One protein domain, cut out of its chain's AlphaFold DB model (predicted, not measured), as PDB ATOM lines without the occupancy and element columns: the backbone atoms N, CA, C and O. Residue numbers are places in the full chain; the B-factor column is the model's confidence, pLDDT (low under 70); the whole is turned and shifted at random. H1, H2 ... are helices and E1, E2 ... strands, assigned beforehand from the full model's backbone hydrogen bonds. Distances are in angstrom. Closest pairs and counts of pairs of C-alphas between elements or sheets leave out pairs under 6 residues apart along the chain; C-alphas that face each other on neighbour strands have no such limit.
ATOM      1  N   ILE A 281     102.836  79.653 129.774       94.25
ATOM      2  CA  ILE A 281     101.543  80.356 129.687       94.25
ATOM      3  C   ILE A 281     100.594  79.737 128.646       94.25
ATOM      4  O   ILE A 281      99.374  79.854 128.751       94.25
ATOM      5  N   PHE A 282     101.148  79.055 127.639       94.19
ATOM      6  CA  PHE A 282     100.377  78.238 126.706       94.19
ATOM      7  C   PHE A 282      99.950  76.911 127.346       94.19
ATOM      8  O   PHE A 282      98.816  76.482 127.152       94.19
ATOM      9  N   GLN A 283     100.837  76.281 128.119       89.69
ATOM     10  CA  GLN A 283     100.558  75.023 128.827       89.69
ATOM     11  C   GLN A 283      99.508  75.201 129.933       89.69
ATOM     12  O   GLN A 283      98.770  74.275 130.226       89.69
ATOM     13  N   GLU A 284      99.385  76.405 130.491       90.69
ATOM     14  CA  GLU A 284      98.301  76.801 131.407       90.69
ATOM     15  C   GLU A 284      97.032  77.265 130.657       90.69
ATOM     16  O   GLU A 284      96.125  77.856 131.240       90.69
ATOM     17  N   GLU A 285      96.989  77.054 129.337       91.69
ATOM     18  CA  GLU A 285      95.888  77.365 128.421       91.69
ATOM     19  C   GLU A 285      95.470  78.850 128.350       91.69
ATOM     20  O   GLU A 285      94.503  79.194 127.659       91.69
ATOM     21  N   ILE A 286      96.241  79.757 128.962       93.44
ATOM     22  CA  ILE A 286      95.990  81.206 128.987       93.44
ATOM     23  C   ILE A 286      96.163  81.791 127.578       93.44
ATOM     24  O   ILE A 286      95.222  82.346 127.007       93.44
ATOM     25  N   PHE A 287      97.323  81.599 126.946       95.69
ATOM     26  CA  PHE A 287      97.604  82.109 125.592       95.69
ATOM     27  C   PHE A 287      97.488  81.046 124.510       95.69
ATOM     28  O   PHE A 287      97.594  79.850 124.771       95.69
ATOM     29  N   SER A 288      97.160  81.466 123.286       94.81
ATOM     30  CA  SER A 288      97.317  80.613 122.108       94.81
ATOM     31  C   SER A 288      98.806  80.434 121.789       94.81
ATOM     32  O   SER A 288      99.640  81.219 122.261       94.81
ATOM     33  N   PRO A 289      99.176  79.442 120.965       94.38
ATOM     34  CA  PRO A 289     100.539  79.326 120.459       94.38
ATOM     35  C   PRO A 289     101.034  80.624 119.807       94.38
ATOM     36  O   PRO A 289     102.145  81.057 120.091       94.38
ATOM     37  N   HIS A 290     100.199  81.309 119.018       93.69
ATOM     38  CA  HIS A 290     100.573  82.579 118.383       93.69
ATOM     39  C   HIS A 290     100.807  83.697 119.398       93.69
ATOM     40  O   HIS A 290     101.849  84.347 119.353       93.69
ATOM     41  N   GLN A 291      99.899  83.890 120.357       96.44
ATOM     42  CA  GLN A 291     100.091  84.875 121.430       96.44
ATOM     43  C   GLN A 291     101.377  84.606 122.223       96.44
ATOM     44  O   GLN A 291     102.105  85.533 122.574       96.44
ATOM     45  N   THR A 292     101.687  83.332 122.450       97.62
ATOM     46  CA  THR A 292     102.898  82.896 123.152       97.62
ATOM     47  C   THR A 292     104.155  83.183 122.332       97.62
ATOM     48  O   THR A 292     105.101  83.760 122.860       97.62
ATOM     49  N   ILE A 293     104.161  82.870 121.032       96.62
ATOM     50  CA  ILE A 293     105.269  83.187 120.116       96.62
ATOM     51  C   ILE A 293     105.493  84.702 120.024       96.62
ATOM     52  O   ILE A 293     106.638  85.157 120.039       96.62
ATOM     53  N   TYR A 294     104.419  85.495 119.971       98.19
ATOM     54  CA  TYR A 294     104.508  86.952 120.032       98.19
ATOM     55  C   TYR A 294     105.168  87.414 121.335       98.19
ATOM     56  O   TYR A 294     106.128  88.183 121.293       98.19
ATOM     57  N   ALA A 295     104.698  86.916 122.481       98.44
ATOM     58  CA  ALA A 295     105.240  87.281 123.783       98.44
ATOM     59  C   ALA A 295     106.720  86.889 123.924       98.44
ATOM     60  O   ALA A 295     107.503  87.679 124.441       98.44
ATOM     61  N   ILE A 296     107.122  85.723 123.407       98.19
ATOM     62  CA  ILE A 296     108.526  85.283 123.350       98.19
ATOM     63  C   ILE A 296     109.356  86.205 122.456       98.19
ATOM     64  O   ILE A 296     110.472  86.570 122.817       98.19
ATOM     65  N   SER A 297     108.814  86.620 121.311       98.44
ATOM     66  CA  SER A 297     109.512  87.516 120.385       98.44
ATOM     67  C   SER A 297     109.722  88.901 120.992       98.44
ATOM     68  O   SER A 297     110.832  89.429 120.944       98.44
ATOM     69  N   ALA A 298     108.686  89.455 121.623       98.50
ATOM     70  CA  ALA A 298     108.763  90.724 122.332       98.50
ATOM     71  C   ALA A 298     109.693  90.633 123.553       98.50
ATOM     72  O   ALA A 298     110.519  91.516 123.753       98.50
ATOM     73  N   ALA A 299     109.642  89.537 124.316       98.25
ATOM     74  CA  ALA A 299     110.544  89.296 125.441       98.25
ATOM     75  C   ALA A 299     112.005  89.185 125.002       98.25
ATOM     76  O   ALA A 299     112.872  89.803 125.614       98.25
ATOM     77  N   SER A 300     112.267  88.456 123.917       97.44
ATOM     78  CA  SER A 300     113.601  88.323 123.332       97.44
ATOM     79  C   SER A 300     114.111  89.673 122.828       97.44
ATOM     80  O   SER A 300     115.247  90.039 123.108       97.44
ATOM     81  N   PHE A 301     113.269  90.459 122.151       97.62
ATOM     82  CA  PHE A 301     113.599  91.829 121.756       97.62
ATOM     83  C   PHE A 301     113.931  92.699 122.978       97.62
ATOM     84  O   PHE A 301     114.991  93.318 123.031       97.62
ATOM     85  N   THR A 302     113.073  92.701 124.000       96.81
ATOM     86  CA  THR A 302     113.303  93.453 125.236       96.81
ATOM     87  C   THR A 302     114.587  93.019 125.921       96.81
ATOM     88  O   THR A 302     115.382  93.873 126.284       96.81
ATOM     89  N   HIS A 303     114.853  91.720 126.045       95.69
ATOM     90  CA  HIS A 303     116.092  91.236 126.640       95.69
ATOM     91  C   HIS A 303     117.321  91.759 125.883       95.69
ATOM     92  O   HIS A 303     118.300  92.148 126.512       95.69
ATOM     93  N   GLN A 304     117.283  91.802 124.549       93.94
ATOM     94  CA  GLN A 304     118.425  92.214 123.727       93.94
ATOM     95  C   GLN A 304     118.686  93.722 123.756       93.94
ATOM     96  O   GLN A 304     119.847  94.121 123.781       93.94
ATOM     97  N   TYR A 305     117.638  94.548 123.773       92.12
ATOM     98  CA  TYR A 305     117.772  95.989 123.530       92.12
ATOM     99  C   TYR A 305     117.389  96.879 124.713       92.12
ATOM    100  O   TYR A 305     117.704  98.070 124.706       92.12
ATOM    101  N   LEU A 306     116.723  96.342 125.741       89.88
ATOM    102  CA  LEU A 306     116.409  97.123 126.930       89.88
ATOM    103  C   LEU A 306     117.685  97.384 127.727       89.88
ATOM    104  O   LEU A 306     118.152  96.550 128.500       89.88
ATOM    105  N   THR A 307     118.210  98.588 127.565       78.12
ATOM    106  CA  THR A 307     119.354  99.098 128.314       78.12
ATOM    107  C   THR A 307     118.886 100.210 129.237       78.12
ATOM    108  O   THR A 307     118.312 101.204 128.786       78.12
ATOM    109  N   ALA A 308     119.148 100.083 130.537       61.56
ATOM    110  CA  ALA A 308     118.992 101.206 131.457       61.56
ATOM    111  C   ALA A 308     120.205 102.130 131.305       61.56
ATOM    112  O   ALA A 308     121.177 102.039 132.051       61.56
ATOM    113  N   LEU A 309     120.172 102.996 130.295       62.25
ATOM    114  CA  LEU A 309     121.151 104.063 130.160       62.25
ATOM    115  C   LEU A 309     120.821 105.162 131.157       62.25
ATOM    116  O   LEU A 309     119.800 105.840 131.045       62.25
ATOM    117  N   THR A 310     121.690 105.324 132.146       66.94
ATOM    118  CA  THR A 310     121.607 106.438 133.081       66.94
ATOM    119  C   THR A 310     122.554 107.549 132.623       66.94
ATOM    120  O   THR A 310     123.586 107.287 131.995       66.94
ATOM    121  N   SER A 311     122.219 108.808 132.906       73.50
ATOM    122  CA  SER A 311     123.061 109.962 132.547       73.50
ATOM    123  C   SER A 311     124.466 109.863 133.160       73.50
ATOM    124  O   SER A 311     125.443 110.370 132.599       73.50
ATOM    125  N   GLU A 312     124.592 109.153 134.281       80.75
ATOM    126  CA  GLU A 312     125.847 108.827 134.947       80.75
ATOM    127  C   GLU A 312     126.743 107.943 134.075       80.75
ATOM    128  O   GLU A 312     127.935 108.229 133.960       80.75
ATOM    129  N   TYR A 313     126.193 106.919 133.408       83.75
ATOM    130  CA  TYR A 313     126.978 106.072 132.507       83.75
ATOM    131  C   TYR A 313     127.548 106.881 131.340       83.75
ATOM    132  O   TYR A 313     128.745 106.797 131.074       83.75
ATOM    133  N   SER A 314     126.737 107.707 130.673       82.44
ATOM    134  CA  SER A 314     127.202 108.525 129.542       82.44
ATOM    135  C   SER A 314     128.286 109.524 129.964       82.44
ATOM    136  O   SER A 314     129.249 109.755 129.227       82.44
ATOM    137  N   THR A 315     128.166 110.074 131.177       85.88
ATOM    138  CA  THR A 315     129.169 110.968 131.770       85.88
ATOM    139  C   THR A 315     130.482 110.230 132.042       85.88
ATOM    140  O   THR A 315     131.544 110.699 131.630       85.88
ATOM    141  N   LEU A 316     130.425 109.054 132.677       87.81
ATOM    142  CA  LEU A 316     131.607 108.235 132.970       87.81
ATOM    143  C   LEU A 316     132.268 107.700 131.696       87.81
ATOM    144  O   LEU A 316     133.484 107.792 131.558       87.81
ATOM    145  N   SER A 317     131.480 107.210 130.740       86.94
ATOM    146  CA  SER A 317     131.956 106.746 129.434       86.94
ATOM    147  C   SER A 317     132.711 107.855 128.692       86.94
ATOM    148  O   SER A 317     133.815 107.644 128.192       86.94
ATOM    149  N   SER A 318     132.177 109.080 128.714       87.00
ATOM    150  CA  SER A 318     132.847 110.244 128.124       87.00
ATOM    151  C   SER A 318     134.147 110.607 128.847       87.00
ATOM    152  O   SER A 318     135.136 110.918 128.188       87.00
ATOM    153  N   ALA A 319     134.170 110.540 130.182       90.38
ATOM    154  CA  ALA A 319     135.360 110.824 130.985       90.38
ATOM    155  C   ALA A 319     136.474 109.772 130.816       90.38
ATOM    156  O   ALA A 319     137.652 110.092 130.959       90.38
ATOM    157  N   LEU A 320     136.111 108.525 130.500       91.88
ATOM    158  CA  LEU A 320     137.033 107.399 130.322       91.88
ATOM    159  C   LEU A 320     137.401 107.132 128.852       91.88
ATOM    160  O   LEU A 320     138.036 106.119 128.566       91.88
ATOM    161  N   ARG A 321     137.042 108.019 127.913       87.94
ATOM    162  CA  ARG A 321     137.228 107.805 126.464       87.94
ATOM    163  C   ARG A 321     138.674 107.482 126.065       87.94
ATOM    164  O   ARG A 321     138.887 106.644 125.195       87.94
ATOM    165  N   ASP A 322     139.647 108.105 126.725       93.06
ATOM    166  CA  ASP A 322     141.079 107.903 126.461       93.06
ATOM    167  C   ASP A 322     141.693 106.754 127.289       93.06
ATOM    168  O   ASP A 322     142.907 106.550 127.279       93.06
ATOM    169  N   GLN A 323     140.868 105.986 128.016       93.88
ATOM    170  CA  GLN A 323     141.270 104.848 128.849       93.88
ATOM    171  C   GLN A 323     140.509 103.575 128.428       93.88
ATOM    172  O   GLN A 323     139.542 103.184 129.089       93.88
ATOM    173  N   PRO A 324     140.941 102.890 127.349       89.75
ATOM    174  CA  PRO A 324     140.190 101.778 126.758       89.75
ATOM    175  C   PRO A 324     139.906 100.625 127.727       89.75
ATOM    176  O   PRO A 324     138.829 100.037 127.690       89.75
ATOM    177  N   GLU A 325     140.852 100.316 128.617       91.06
ATOM    178  CA  GLU A 325     140.700  99.256 129.619       91.06
ATOM    179  C   GLU A 325     139.618  99.600 130.653       91.06
ATOM    180  O   GLU A 325     138.710  98.804 130.896       91.06
ATOM    181  N   ALA A 326     139.651 100.819 131.204       91.31
ATOM    182  CA  ALA A 326     138.655 101.290 132.162       91.31
ATOM    183  C   ALA A 326     137.257 101.391 131.531       91.31
ATOM    184  O   ALA A 326     136.263 101.015 132.156       91.31
ATOM    185  N   LEU A 327     137.180 101.839 130.275       87.88
ATOM    186  CA  LEU A 327     135.936 101.866 129.512       87.88
ATOM    187  C   LEU A 327     135.385 100.449 129.283       87.88
ATOM    188  O   LEU A 327     134.189 100.223 129.444       87.88
ATOM    189  N   GLY A 328     136.248  99.473 128.985       87.75
ATOM    190  CA  GLY A 328     135.862  98.063 128.867       87.75
ATOM    191  C   GLY A 328     135.269  97.489 130.160       87.75
ATOM    192  O   GLY A 328     134.248  96.794 130.120       87.75
ATOM    193  N   ILE A 329     135.849  97.830 131.315       90.31
ATOM    194  CA  ILE A 329     135.316  97.449 132.634       90.31
ATOM    195  C   ILE A 329     133.948  98.101 132.873       90.31
ATOM    196  O   ILE A 329     133.013  97.414 133.285       90.31
ATOM    197  N   LEU A 330     133.800  99.397 132.576       89.19
ATOM    198  CA  LEU A 330     132.528 100.113 132.718       89.19
ATOM    199  C   LEU A 330     131.428  99.501 131.834       89.19
ATOM    200  O   LEU A 330     130.305  99.310 132.298       89.19
ATOM    201  N   ASN A 331     131.756  99.144 130.590       87.00
ATOM    202  CA  ASN A 331     130.829  98.487 129.664       87.00
ATOM    203  C   ASN A 331     130.399  97.110 130.186       87.00
ATOM    204  O   ASN A 331     129.218  96.770 130.136       87.00
ATOM    205  N   THR A 332     131.345  96.340 130.732       88.44
ATOM    206  CA  THR A 332     131.062  95.035 131.349       88.44
ATOM    207  C   THR A 332     130.133  95.195 132.550       88.44
ATOM    208  O   THR A 332     129.126  94.499 132.643       88.44
ATOM    209  N   LEU A 333     130.410  96.164 133.429       88.88
ATOM    210  CA  LEU A 333     129.576  96.457 134.593       88.88
ATOM    211  C   LEU A 333     128.154  96.856 134.185       88.88
ATOM    212  O   LEU A 333     127.189  96.338 134.745       88.88
ATOM    213  N   LYS A 334     128.012  97.740 133.192       87.94
ATOM    214  CA  LYS A 334     126.707  98.137 132.651       87.94
ATOM    215  C   LYS A 334     125.930  96.937 132.125       87.94
ATOM    216  O   LYS A 334     124.741  96.815 132.429       87.94
ATOM    217  N   LEU A 335     126.580  96.076 131.339       88.50
ATOM    218  CA  LEU A 335     125.952  94.874 130.803       88.50
ATOM    219  C   LEU A 335     125.444  93.997 131.950       88.50
ATOM    220  O   LEU A 335     124.254  93.700 131.988       88.50
ATOM    221  N   THR A 336     126.299  93.666 132.920       88.38
ATOM    222  CA  THR A 336     125.919  92.855 134.087       88.38
ATOM    223  C   THR A 336     124.746  93.474 134.844       88.38
ATOM    224  O   THR A 336     123.722  92.824 135.007       88.38
ATOM    225  N   MET A 337     124.813  94.757 135.212       88.94
ATOM    226  CA  MET A 337     123.729  95.421 135.949       88.94
ATOM    227  C   MET A 337     122.406  95.446 135.173       88.94
ATOM    228  O   MET A 337     121.333  95.296 135.763       88.94
ATOM    229  N   THR A 338     122.470  95.638 133.853       89.88
ATOM    230  CA  THR A 338     121.286  95.631 132.987       89.88
ATOM    231  C   THR A 338     120.664  94.243 132.946       89.88
ATOM    232  O   THR A 338     119.460  94.113 133.163       89.88
ATOM    233  N   LYS A 339     121.473  93.203 132.718       91.00
ATOM    234  CA  LYS A 339     121.003  91.819 132.585       91.00
ATOM    235  C   LYS A 339     120.562  91.213 133.918       91.00
ATOM    236  O   LYS A 339     119.586  90.475 133.931       91.00
ATOM    237  N   ASP A 340     121.157  91.626 135.034       88.50
ATOM    238  CA  ASP A 340     120.680  91.288 136.381       88.50
ATOM    239  C   ASP A 340     119.341  91.975 136.695       88.50
ATOM    240  O   ASP A 340     118.484  91.432 137.396       88.50
ATOM    241  N   THR A 341     119.130  93.191 136.178       90.75
ATOM    242  CA  THR A 341     117.884  93.942 136.392       90.75
ATOM    243  C   THR A 341     116.749  93.442 135.502       90.75
ATOM    244  O   THR A 341     115.609  93.389 135.965       90.75
ATOM    245  N   PHE A 342     117.051  93.092 134.252       93.69
ATOM    246  CA  PHE A 342     116.108  92.688 133.208       93.69
ATOM    247  C   PHE A 342     116.501  91.326 132.613       93.69
ATOM    248  O   PHE A 342     116.701  91.188 131.403       93.69
ATOM    249  N   SER A 343     116.625  90.319 133.480       93.12
ATOM    250  CA  SER A 343     116.925  88.947 133.060       93.12
ATOM    251  C   SER A 343     115.780  88.339 132.244       93.12
ATOM    252  O   SER A 343     114.640  88.822 132.288       93.12
ATOM    253  N   GLU A 344     116.066  87.261 131.509       93.38
ATOM    254  CA  GLU A 344     115.045  86.502 130.772       93.38
ATOM    255  C   GLU A 344     113.922  86.019 131.707       93.38
ATOM    256  O   GLU A 344     112.741  86.148 131.374       93.38
ATOM    257  N   GLU A 345     114.263  85.542 132.910       94.69
ATOM    258  CA  GLU A 345     113.290  85.092 133.911       94.69
ATOM    259  C   GLU A 345     112.405  86.237 134.391       94.69
ATOM    260  O   GLU A 345     111.197  86.055 134.544       94.69
ATOM    261  N   ARG A 346     112.979  87.426 134.629       95.94
ATOM    262  CA  ARG A 346     112.190  88.579 135.071       95.94
ATOM    263  C   ARG A 346     111.186  88.980 134.002       95.94
ATOM    264  O   ARG A 346     110.018  89.171 134.324       95.94
ATOM    265  N   ILE A 347     111.632  89.097 132.753       97.75
ATOM    266  CA  ILE A 347     110.760  89.462 131.632       97.75
ATOM    267  C   ILE A 347     109.652  88.415 131.471       97.75
ATOM    268  O   ILE A 347     108.483  88.776 131.333       97.75
ATOM    269  N   ALA A 348     109.985  87.126 131.567       97.50
ATOM    270  CA  ALA A 348     108.996  86.055 131.533       97.50
ATOM    271  C   ALA A 348     107.991  86.139 132.695       97.50
ATOM    272  O   ALA A 348     106.790  85.992 132.475       97.50
ATOM    273  N   ALA A 349     108.452  86.440 133.913       97.56
ATOM    274  CA  ALA A 349     107.583  86.650 135.067       97.56
ATOM    275  C   ALA A 349     106.662  87.868 134.880       97.56
ATOM    276  O   ALA A 349     105.488  87.805 135.235       97.56
ATOM    277  N   THR A 350     107.145  88.959 134.274       98.25
ATOM    278  CA  THR A 350     106.306  90.110 133.898       98.25
ATOM    279  C   THR A 350     105.206  89.686 132.919       98.25
ATOM    280  O   THR A 350     104.050  90.060 133.105       98.25
ATOM    281  N   VAL A 351     105.530  88.870 131.911       98.12
ATOM    282  CA  VAL A 351     104.535  88.346 130.957       98.12
ATOM    283  C   VAL A 351     103.482  87.488 131.659       98.12
ATOM    284  O   VAL A 351     102.295  87.661 131.396       98.12
ATOM    285  N   GLN A 352     103.896  86.606 132.573       96.50
ATOM    286  CA  GLN A 352     102.978  85.760 133.342       96.50
ATOM    287  C   GLN A 352     102.076  86.586 134.270       96.50
ATOM    288  O   GLN A 352     100.867  86.393 134.275       96.50
ATOM    289  N   ASN A 353     102.634  87.549 135.006       97.12
ATOM    290  CA  ASN A 353     101.883  88.351 135.976       97.12
ATOM    291  C   ASN A 353     100.920  89.355 135.326       97.12
ATOM    292  O   ASN A 353      99.918  89.724 135.933       97.12
ATOM    293  N   TYR A 354     101.223  89.815 134.108       97.81
ATOM    294  CA  TYR A 354     100.464  90.858 133.410       97.81
ATOM    295  C   TYR A 354      99.968  90.397 132.034       97.81
ATOM    296  O   TYR A 354      99.906  91.184 131.085       97.81
ATOM    297  N   HIS A 355      99.582  89.122 131.925       97.31
ATOM    298  CA  HIS A 355      99.163  88.494 130.669       97.31
ATOM    299  C   HIS A 355      98.003  89.226 129.974       97.31
ATOM    300  O   HIS A 355      97.964  89.295 128.749       97.31
ATOM    301  N   GLU A 356      97.084  89.847 130.720       97.19
ATOM    302  CA  GLU A 356      96.004  90.664 130.146       97.19
ATOM    303  C   GLU A 356      96.543  91.893 129.395       97.19
ATOM    304  O   GLU A 356      96.076  92.220 128.305       97.19
ATOM    305  N   THR A 357      97.584  92.541 129.928       97.81
ATOM    306  CA  THR A 357      98.239  93.675 129.253       97.81
ATOM    307  C   THR A 357      99.023  93.202 128.030       97.81
ATOM    308  O   THR A 357      99.002  93.853 126.987       97.81
ATOM    309  N   VAL A 358      99.666  92.034 128.113       98.31
ATOM    310  CA  VAL A 358     100.346  91.413 126.964       98.31
ATOM    311  C   VAL A 358      99.348  91.013 125.868       98.31
ATOM    312  O   VAL A 358      99.659  91.152 124.688       98.31
ATOM    313  N   ALA A 359      98.125  90.609 126.218       97.88
ATOM    314  CA  ALA A 359      97.065  90.360 125.242       97.88
ATOM    315  C   ALA A 359      96.623  91.645 124.515       97.88
ATOM    316  O   ALA A 359      96.393  91.607 123.305       97.88
ATOM    317  N   LEU A 360      96.570  92.794 125.204       97.19
ATOM    318  CA  LEU A 360      96.336  94.098 124.562       97.19
ATOM    319  C   LEU A 360      97.479  94.478 123.608       97.19
ATOM    320  O   LEU A 360      97.225  94.937 122.494       97.19
ATOM    321  N   LEU A 361      98.731  94.238 124.012       98.25
ATOM    322  CA  LEU A 361      99.918  94.431 123.171       98.25
ATOM    323  C   LEU A 361      99.895  93.527 121.924       98.25
ATOM    324  O   LEU A 361     100.205  93.993 120.826       98.25
ATOM    325  N   TYR A 362      99.468  92.270 122.068       97.62
ATOM    326  CA  TYR A 362      99.261  91.359 120.941       97.62
ATOM    327  C   TYR A 362      98.141  91.842 120.015       97.62
ATOM    328  O   TYR A 362      98.317  91.842 118.802       97.62
ATOM    329  N   ASN A 363      97.017  92.314 120.560       95.56
ATOM    330  CA  ASN A 363      95.942  92.895 119.754       95.56
ATOM    331  C   ASN A 363      96.447  94.112 118.963       95.56
ATOM    332  O   ASN A 363      96.194  94.206 117.768       95.56
ATOM    333  N   HIS A 364      97.227  95.008 119.575       95.94
ATOM    334  CA  HIS A 364      97.872  96.107 118.850       95.94
ATOM    335  C   HIS A 364      98.747  95.605 117.686       95.94
ATOM    336  O   HIS A 364      98.661  96.123 116.572       95.94
ATOM    337  N   PHE A 365      99.569  94.580 117.927       96.12
ATOM    338  CA  PHE A 365     100.389  93.941 116.896       96.12
ATOM    339  C   PHE A 365      99.534  93.349 115.760       96.12
ATOM    340  O   PHE A 365      99.806  93.599 114.586       96.12
ATOM    341  N   GLU A 366      98.465  92.627 116.089       94.06
ATOM    342  CA  GLU A 366      97.564  92.019 115.110       94.06
ATOM    343  C   GLU A 366      96.849  93.071 114.251       94.06
ATOM    344  O   GLU A 366      96.846  92.955 113.027       94.06
ATOM    345  N   GLN A 367      96.338  94.151 114.852       92.62
ATOM    346  CA  GLN A 367      95.703  95.253 114.110       92.62
ATOM    347  C   GLN A 367      96.668  95.953 113.141       92.62
ATOM    348  O   GLN A 367      96.234  96.498 112.124       92.62
ATOM    349  N   LYS A 368      97.969  95.962 113.453       91.56
ATOM    350  CA  LYS A 368      98.995  96.595 112.617       91.56
ATOM    351  C   LYS A 368      99.410  95.713 111.434       91.56
ATOM    352  O   LYS A 368      99.662  96.247 110.356       91.56
ATOM    353  N   PHE A 369      99.480  94.392 111.621       92.31
ATOM    354  CA  PHE A 369     100.167  93.497 110.679       92.31
ATOM    355  C   PHE A 369      99.317  92.372 110.080       92.31
ATOM    356  O   PHE A 369      99.758  91.755 109.113       92.31
ATOM    357  N   HIS A 370      98.122  92.089 110.602       90.38
ATOM    358  CA  HIS A 370      97.291  91.012 110.070       90.38
ATOM    359  C   HIS A 370      96.692  91.412 108.703       90.38
ATOM    360  O   HIS A 370      95.924  92.376 108.645       90.38
ATOM    361  N   PRO A 371      96.939  90.660 107.610       85.25
ATOM    362  CA  PRO A 371      96.537  91.056 106.253       85.25
ATOM    363  C   PRO A 371      95.035  91.305 106.069       85.25
ATOM    364  O   PRO A 371      94.632  92.216 105.352       85.25
ATOM    365  N   ALA A 372      94.200  90.506 106.742       81.62
ATOM    366  CA  ALA A 372      92.742  90.600 106.656       81.62
ATOM    367  C   ALA A 372      92.082  91.559 107.670       81.62
ATOM    368  O   ALA A 372      90.864  91.732 107.619       81.62
ATOM    369  N   GLN A 373      92.825  92.144 108.623       74.50
ATOM    370  CA  GLN A 373      92.205  92.985 109.651       74.50
ATOM    371  C   GLN A 373      92.080  94.446 109.217       74.50
ATOM    372  O   GLN A 373      92.950  95.033 108.574       74.50
ATOM    373  N   ASN A 374      90.943  95.033 109.587       56.34
ATOM    374  CA  ASN A 374      90.602  96.412 109.287       56.34
ATOM    375  C   ASN A 374      91.371  97.310 110.262       56.34
ATOM    376  O   ASN A 374      91.057  97.290 111.450       56.34
ATOM    377  N   ARG A 375      92.377  98.044 109.769       65.50
ATOM    378  CA  ARG A 375      93.309  98.888 110.544       65.50
ATOM    379  C   ARG A 375      92.549  99.851 111.468       65.50
ATOM    380  O   ARG A 375      92.204 100.964 111.071       65.50
ATOM    381  N   ARG A 376      92.241  99.401 112.688       62.16
ATOM    382  CA  ARG A 376      91.632 100.220 113.744       62.16
ATOM    383  C   ARG A 376      92.570 101.372 114.100       62.16
ATOM    384  O   ARG A 376      93.752 101.348 113.768       62.16
ATOM    385  N   ASP A 377      92.033 102.369 114.799       83.88
ATOM    386  CA  ASP A 377      92.813 103.468 115.366       83.88
ATOM    387  C   ASP A 377      93.851 102.921 116.366       83.88
ATOM    388  O   ASP A 377      93.552 102.711 117.543       83.88
ATOM    389  N   LEU A 378      95.065 102.634 115.877       90.38
ATOM    390  CA  LEU A 378      96.176 102.111 116.678       90.38
ATOM    391  C   LEU A 378      96.455 103.020 117.880       90.38
ATOM    392  O   LEU A 378      96.703 102.514 118.971       90.38
ATOM    393  N   ALA A 379      96.298 104.340 117.725       92.19
ATOM    394  CA  ALA A 379      96.511 105.301 118.802       92.19
ATOM    395  C   ALA A 379      95.514 105.120 119.961       92.19
ATOM    396  O   ALA A 379      95.862 105.329 121.127       92.19
ATOM    397  N   ALA A 380      94.279 104.691 119.677       92.81
ATOM    398  CA  ALA A 380      93.307 104.367 120.718       92.81
ATOM    399  C   ALA A 380      93.747 103.142 121.539       92.81
ATOM    400  O   ALA A 380      93.668 103.172 122.769       92.81
ATOM    401  N   ILE A 381      94.269 102.105 120.874       93.75
ATOM    402  CA  ILE A 381      94.780 100.890 121.530       93.75
ATOM    403  C   ILE A 381      96.059 101.206 122.317       93.75
ATOM    404  O   ILE A 381      96.204 100.774 123.456       93.75
ATOM    405  N   GLU A 382      96.966 102.021 121.772       95.88
ATOM    406  CA  GLU A 382      98.160 102.487 122.491       95.88
ATOM    407  C   GLU A 382      97.799 103.253 123.769       95.88
ATOM    408  O   GLU A 382      98.424 103.068 124.817       95.88
ATOM    409  N   LYS A 383      96.770 104.105 123.721       95.94
ATOM    410  CA  LYS A 383      96.278 104.823 124.903       95.94
ATOM    411  C   LYS A 383      95.707 103.866 125.950       95.94
ATOM    412  O   LYS A 383      95.932 104.069 127.145       95.94
ATOM    413  N   GLU A 384      94.982 102.840 125.515       96.25
ATOM    414  CA  GLU A 384      94.463 101.784 126.387       96.25
ATOM    415  C   GLU A 384      95.600 101.006 127.059       96.25
ATOM    416  O   GLU A 384      95.615 100.902 128.285       96.25
ATOM    417  N   ILE A 385      96.598 100.565 126.285       97.38
ATOM    418  CA  ILE A 385      97.797  99.872 126.779       97.38
ATOM    419  C   ILE A 385      98.520 100.726 127.820       97.38
ATOM    420  O   ILE A 385      98.778 100.260 128.928       97.38
ATOM    421  N   ASN A 386      98.798 101.996 127.514       97.69
ATOM    422  CA  ASN A 386      99.481 102.890 128.448       97.69
ATOM    423  C   ASN A 386      98.670 103.102 129.735       97.69
ATOM    424  O   ASN A 386      99.231 103.074 130.830       97.69
ATOM    425  N   SER A 387      97.344 103.254 129.637       97.19
ATOM    426  CA  SER A 387      96.478 103.338 130.818       97.19
ATOM    427  C   SER A 387      96.481 102.039 131.632       97.19
ATOM    428  O   SER A 387      96.435 102.112 132.860       97.19
ATOM    429  N   ALA A 388      96.482 100.870 130.988       96.94
ATOM    430  CA  ALA A 388      96.534  99.576 131.664       96.94
ATOM    431  C   ALA A 388      97.862  99.400 132.413       96.94
ATOM    432  O   ALA A 388      97.851  99.054 133.593       96.94
ATOM    433  N   ILE A 389      98.987  99.743 131.773       97.88
ATOM    434  CA  ILE A 389     100.320  99.709 132.390       97.88
ATOM    435  C   ILE A 389     100.370 100.627 133.618       97.88
ATOM    436  O   ILE A 389     100.797 100.201 134.687       97.88
ATOM    437  N   GLU A 390      99.906 101.874 133.515       97.12
ATOM    438  CA  GLU A 390     100.008 102.811 134.642       97.12
ATOM    439  C   GLU A 390      99.096 102.460 135.825       97.12
ATOM    440  O   GLU A 390      99.464 102.723 136.970       97.12
ATOM    441  N   LYS A 391      97.922 101.866 135.569       95.69
ATOM    442  CA  LYS A 391      96.947 101.524 136.619       95.69
ATOM    443  C   LYS A 391      97.208 100.172 137.277       95.69
ATOM    444  O   LYS A 391      97.022 100.055 138.484       95.69
ATOM    445  N   ASN A 392      97.597  99.165 136.495       96.19
ATOM    446  CA  ASN A 392      97.573  97.766 136.934       96.19
ATOM    447  C   ASN A 392      98.962  97.208 137.272       96.19
ATOM    448  O   ASN A 392      99.048  96.122 137.840       96.19
ATOM    449  N   VAL A 393     100.044  97.920 136.939       97.44
ATOM    450  CA  VAL A 393     101.424  97.440 137.112       97.44
ATOM    451  C   VAL A 393     102.125  98.290 138.175       97.44
ATOM    452  O   VAL A 393     102.515  99.417 137.886       97.44
ATOM    453  N   PRO A 394     102.305  97.803 139.416       95.81
ATOM    454  CA  PRO A 394     102.920  98.603 140.478       95.81
ATOM    455  C   PRO A 394     104.436  98.779 140.330       95.81
ATOM    456  O   PRO A 394     104.977  99.791 140.764       95.81
ATOM    457  N   SER A 395     105.139  97.794 139.760       96.06
ATOM    458  CA  SER A 395     106.600  97.826 139.644       96.06
ATOM    459  C   SER A 395     107.049  98.653 138.442       96.06
ATOM    460  O   SER A 395     106.717  98.319 137.306       96.06
ATOM    461  N   ASP A 396     107.890  99.664 138.666       94.31
ATOM    462  CA  ASP A 396     108.453 100.479 137.579       94.31
ATOM    463  C   ASP A 396     109.259  99.647 136.574       94.31
ATOM    464  O   ASP A 396     109.203  99.898 135.371       94.31
ATOM    465  N   LYS A 397     109.959  98.604 137.040       94.50
ATOM    466  CA  LYS A 397     110.703  97.689 136.161       94.50
ATOM    467  C   LYS A 397     109.766  96.943 135.210       94.50
ATOM    468  O   LYS A 397     110.067  96.822 134.029       94.50
ATOM    469  N   ASP A 398     108.621  96.488 135.713       97.19
ATOM    470  CA  ASP A 398     107.629  95.769 134.910       97.19
ATOM    471  C   ASP A 398     106.905  96.714 133.942       97.19
ATOM    472  O   ASP A 398     106.669  96.353 132.788       97.19
ATOM    473  N   LYS A 399     106.650  97.967 134.355       97.50
ATOM    474  CA  LYS A 399     106.158  99.019 133.450       97.50
ATOM    475  C   LYS A 399     107.123  99.257 132.292       97.50
ATOM    476  O   LYS A 399     106.678  99.370 131.153       97.50
ATOM    477  N   ILE A 400     108.427  99.340 132.569       96.19
ATOM    478  CA  ILE A 400     109.464  99.523 131.543       96.19
ATOM    479  C   ILE A 400     109.450  98.350 130.557       96.19
ATOM    480  O   ILE A 400     109.409  98.589 129.353       96.19
ATOM    481  N   ILE A 401     109.412  97.106 131.049       97.69
ATOM    482  CA  ILE A 401     109.355  95.899 130.207       97.69
ATOM    483  C   ILE A 401     108.144  95.950 129.260       97.69
ATOM    484  O   ILE A 401     108.307  95.819 128.048       97.69
ATOM    485  N   LEU A 402     106.943  96.214 129.787       98.38
ATOM    486  CA  LEU A 402     105.709  96.261 128.991       98.38
ATOM    487  C   LEU A 402     105.682  97.436 128.002       98.38
ATOM    488  O   LEU A 402     105.197  97.287 126.882       98.38
ATOM    489  N   LYS A 403     106.247  98.595 128.362       97.12
ATOM    490  CA  LYS A 403     106.432  99.713 127.420       97.12
ATOM    491  C   LYS A 403     107.402  99.344 126.299       97.12
ATOM    492  O   LYS A 403     107.184  99.728 125.155       97.12
ATOM    493  N   TYR A 404     108.428  98.552 126.592       96.69
ATOM    494  CA  TYR A 404     109.379  98.095 125.584       96.69
ATOM    495  C   TYR A 404     108.770  97.068 124.610       96.69
ATOM    496  O   TYR A 404     109.151  97.034 123.442       96.69
ATOM    497  N   PHE A 405     107.758  96.300 125.032       98.38
ATOM    498  CA  PHE A 405     106.949  95.479 124.113       98.38
ATOM    499  C   PHE A 405     106.166  96.357 123.123       98.38
ATOM    500  O   PHE A 405     105.985  95.984 121.965       98.38
ATOM    501  N   LEU A 406     105.732  97.550 123.545       97.12
ATOM    502  CA  LEU A 406     105.130  98.512 122.624       97.12
ATOM    503  C   LEU A 406     106.177  99.092 121.659       97.12
ATOM    504  O   LEU A 406     105.907  99.177 120.464       97.12
ATOM    505  N   THR A 407     107.392  99.392 122.136       96.94
ATOM    506  CA  THR A 407     108.527  99.769 121.270       96.94
ATOM    507  C   THR A 407     108.810  98.699 120.215       96.94
ATOM    508  O   THR A 407     108.987  99.040 119.047       96.94
ATOM    509  N   PHE A 408     108.785  97.415 120.589       98.06
ATOM    510  CA  PHE A 408     108.912  96.300 119.649       98.06
ATOM    511  C   PHE A 408     107.850  96.368 118.545       98.06
ATOM    512  O   PHE A 408     108.193  96.392 117.365       98.06
ATOM    513  N   ASN A 409     106.568  96.487 118.909       97.12
ATOM    514  CA  ASN A 409     105.478  96.608 117.935       97.12
ATOM    515  C   ASN A 409     105.681  97.785 116.971       97.12
ATOM    516  O   ASN A 409     105.396  97.672 115.773       97.12
ATOM    517  N   SER A 410     106.155  98.920 117.486       95.12
ATOM    518  CA  SER A 410     106.406 100.129 116.704       95.12
ATOM    519  C   SER A 410     107.588  99.970 115.750       95.12
ATOM    520  O   SER A 410     107.471 100.388 114.600       95.12
ATOM    521  N   ALA A 411     108.662  99.306 116.185       95.62
ATOM    522  CA  ALA A 411     109.877  99.089 115.401       95.62
ATOM    523  C   ALA A 411     109.690  98.125 114.218       95.62
ATOM    524  O   ALA A 411     110.452  98.189 113.256       95.62
ATOM    525  N   ILE A 412     108.702  97.226 114.260       95.94
ATOM    526  CA  ILE A 412     108.459  96.283 113.161       95.94
ATOM    527  C   ILE A 412     107.957  97.033 111.916       95.94
ATOM    528  O   ILE A 412     106.984  97.791 111.970       95.94
ATOM    529  N   ILE A 413     108.616  96.762 110.790       93.69
ATOM    530  CA  ILE A 413     108.253  97.215 109.443       93.69
ATOM    531  C   ILE A 413     107.424  96.134 108.737       93.69
ATOM    532  O   ILE A 413     106.349  96.418 108.217       93.69
ATOM    533  N   LYS A 414     107.924  94.891 108.729       92.62
ATOM    534  CA  LYS A 414     107.352  93.744 108.001       92.62
ATOM    535  C   LYS A 414     107.604  92.447 108.773       92.62
ATOM    536  O   LYS A 414     108.649  92.309 109.411       92.62
ATOM    537  N   THR A 415     106.677  91.489 108.717       96.31
ATOM    538  CA  THR A 415     106.820  90.191 109.399       96.31
ATOM    539  C   THR A 415     106.046  89.065 108.715       96.31
ATOM    540  O   THR A 415     104.931  89.281 108.251       96.31
ATOM    541  N   ASN A 416     106.600  87.849 108.720       95.69
ATOM    542  CA  ASN A 416     105.933  86.637 108.226       95.69
ATOM    543  C   ASN A 416     104.995  85.992 109.270       95.69
ATOM    544  O   ASN A 416     104.522  84.876 109.074       95.69
TER     545      ASN A 416
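This is residues 281 to 416 of the 648 residues of the protein "ELFV_dehydrog domain-containing protein" of Spirochaeta sp (UniProt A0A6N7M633). A head of five helices has a long arm, a helical hairpin of H2 and H3, that reaches away from it and makes the length of the whole. In the head, H5, H6 and H7 stand side by side as an up-and-down bundle, and H1 and H4 cross the side of it made by H5 and H7. The printed part has 136 residues, with seven named helices followed by one short strand, in the order H1 H2 H3 H4 H5 H6 H7 E1; its class is mostly helix. It is only just loose, close to compact, with a radius of gyration of the C-alphas of 17.4 A, and elongated, spanning 55 by 30 by 30 A.

H1, residues 289 to 305, with its residues 298 to 302 alone touches H7, residues 396 to 411, about perpendicular at 76 degrees; the closest C-alphas, of Ala 298 and Phe 405, are 5.4 A apart. With residues 291 to 295 alone H1 touches H5, residues 355 to 369, at 87 degrees, closest at the C-alphas of Gln 291 and Tyr 362, 6.6 A apart. H2, residues 311 to 319, and H3, residues 324 to 341, form a hairpin at a shallow tilt of 16 degrees; they only just touch, with 3 pairs of C-alphas within 8 A, the closest those of Ser 317 and Leu 327 at 6.3 A. H3 is close to but not clearly touching H1, with the C-alphas of His 303 and Lys 339 7.7 A apart. H4, residues 344 to 353, touches H1 at a steep tilt of 45 degrees, opposite ways, with the C-alphas of Ala 299 and Ile 347 6.2 A apart. H4 also touches H7, about perpendicular at 84 degrees, closest at the C-alphas of Thr 350 and Asp 398, 5.9 A apart. H5 and H6, residues 378 to 392, form a hairpin at 11 degrees, with the C-alphas of His 364 and Ile 381 6.3 A apart. H6 and H7 form another at 12 degrees, with the C-alphas of Ile 389 and Lys 399 6.0 A apart. H7, the hub, touches H1, H4, H5 and H6. E1, residues 412 to 415, pairs with no named strand. In H1 to H7 every O i to N i+4 pair is within hydrogen-bond range.

H1 begins at C-alpha 289 (100.539, 79.326, 120.459) and is 24.2 A long, H2 12.4 A, H3 25.5 A and H4 14.3 A. H5 is 20.6 A, H6 20.8 A and H7 22.3 A. E1, 7.3 A, ends at C-alpha 415 (106.820, 90.191, 109.399).

The C-alphas farthest apart, of Gln 323 and Ala 372, are 55.2 A apart. The printed part has no cut and no long link. Its mean pLDDT is 92.0; residues 308 to 310 and 374 to 376 are under 70.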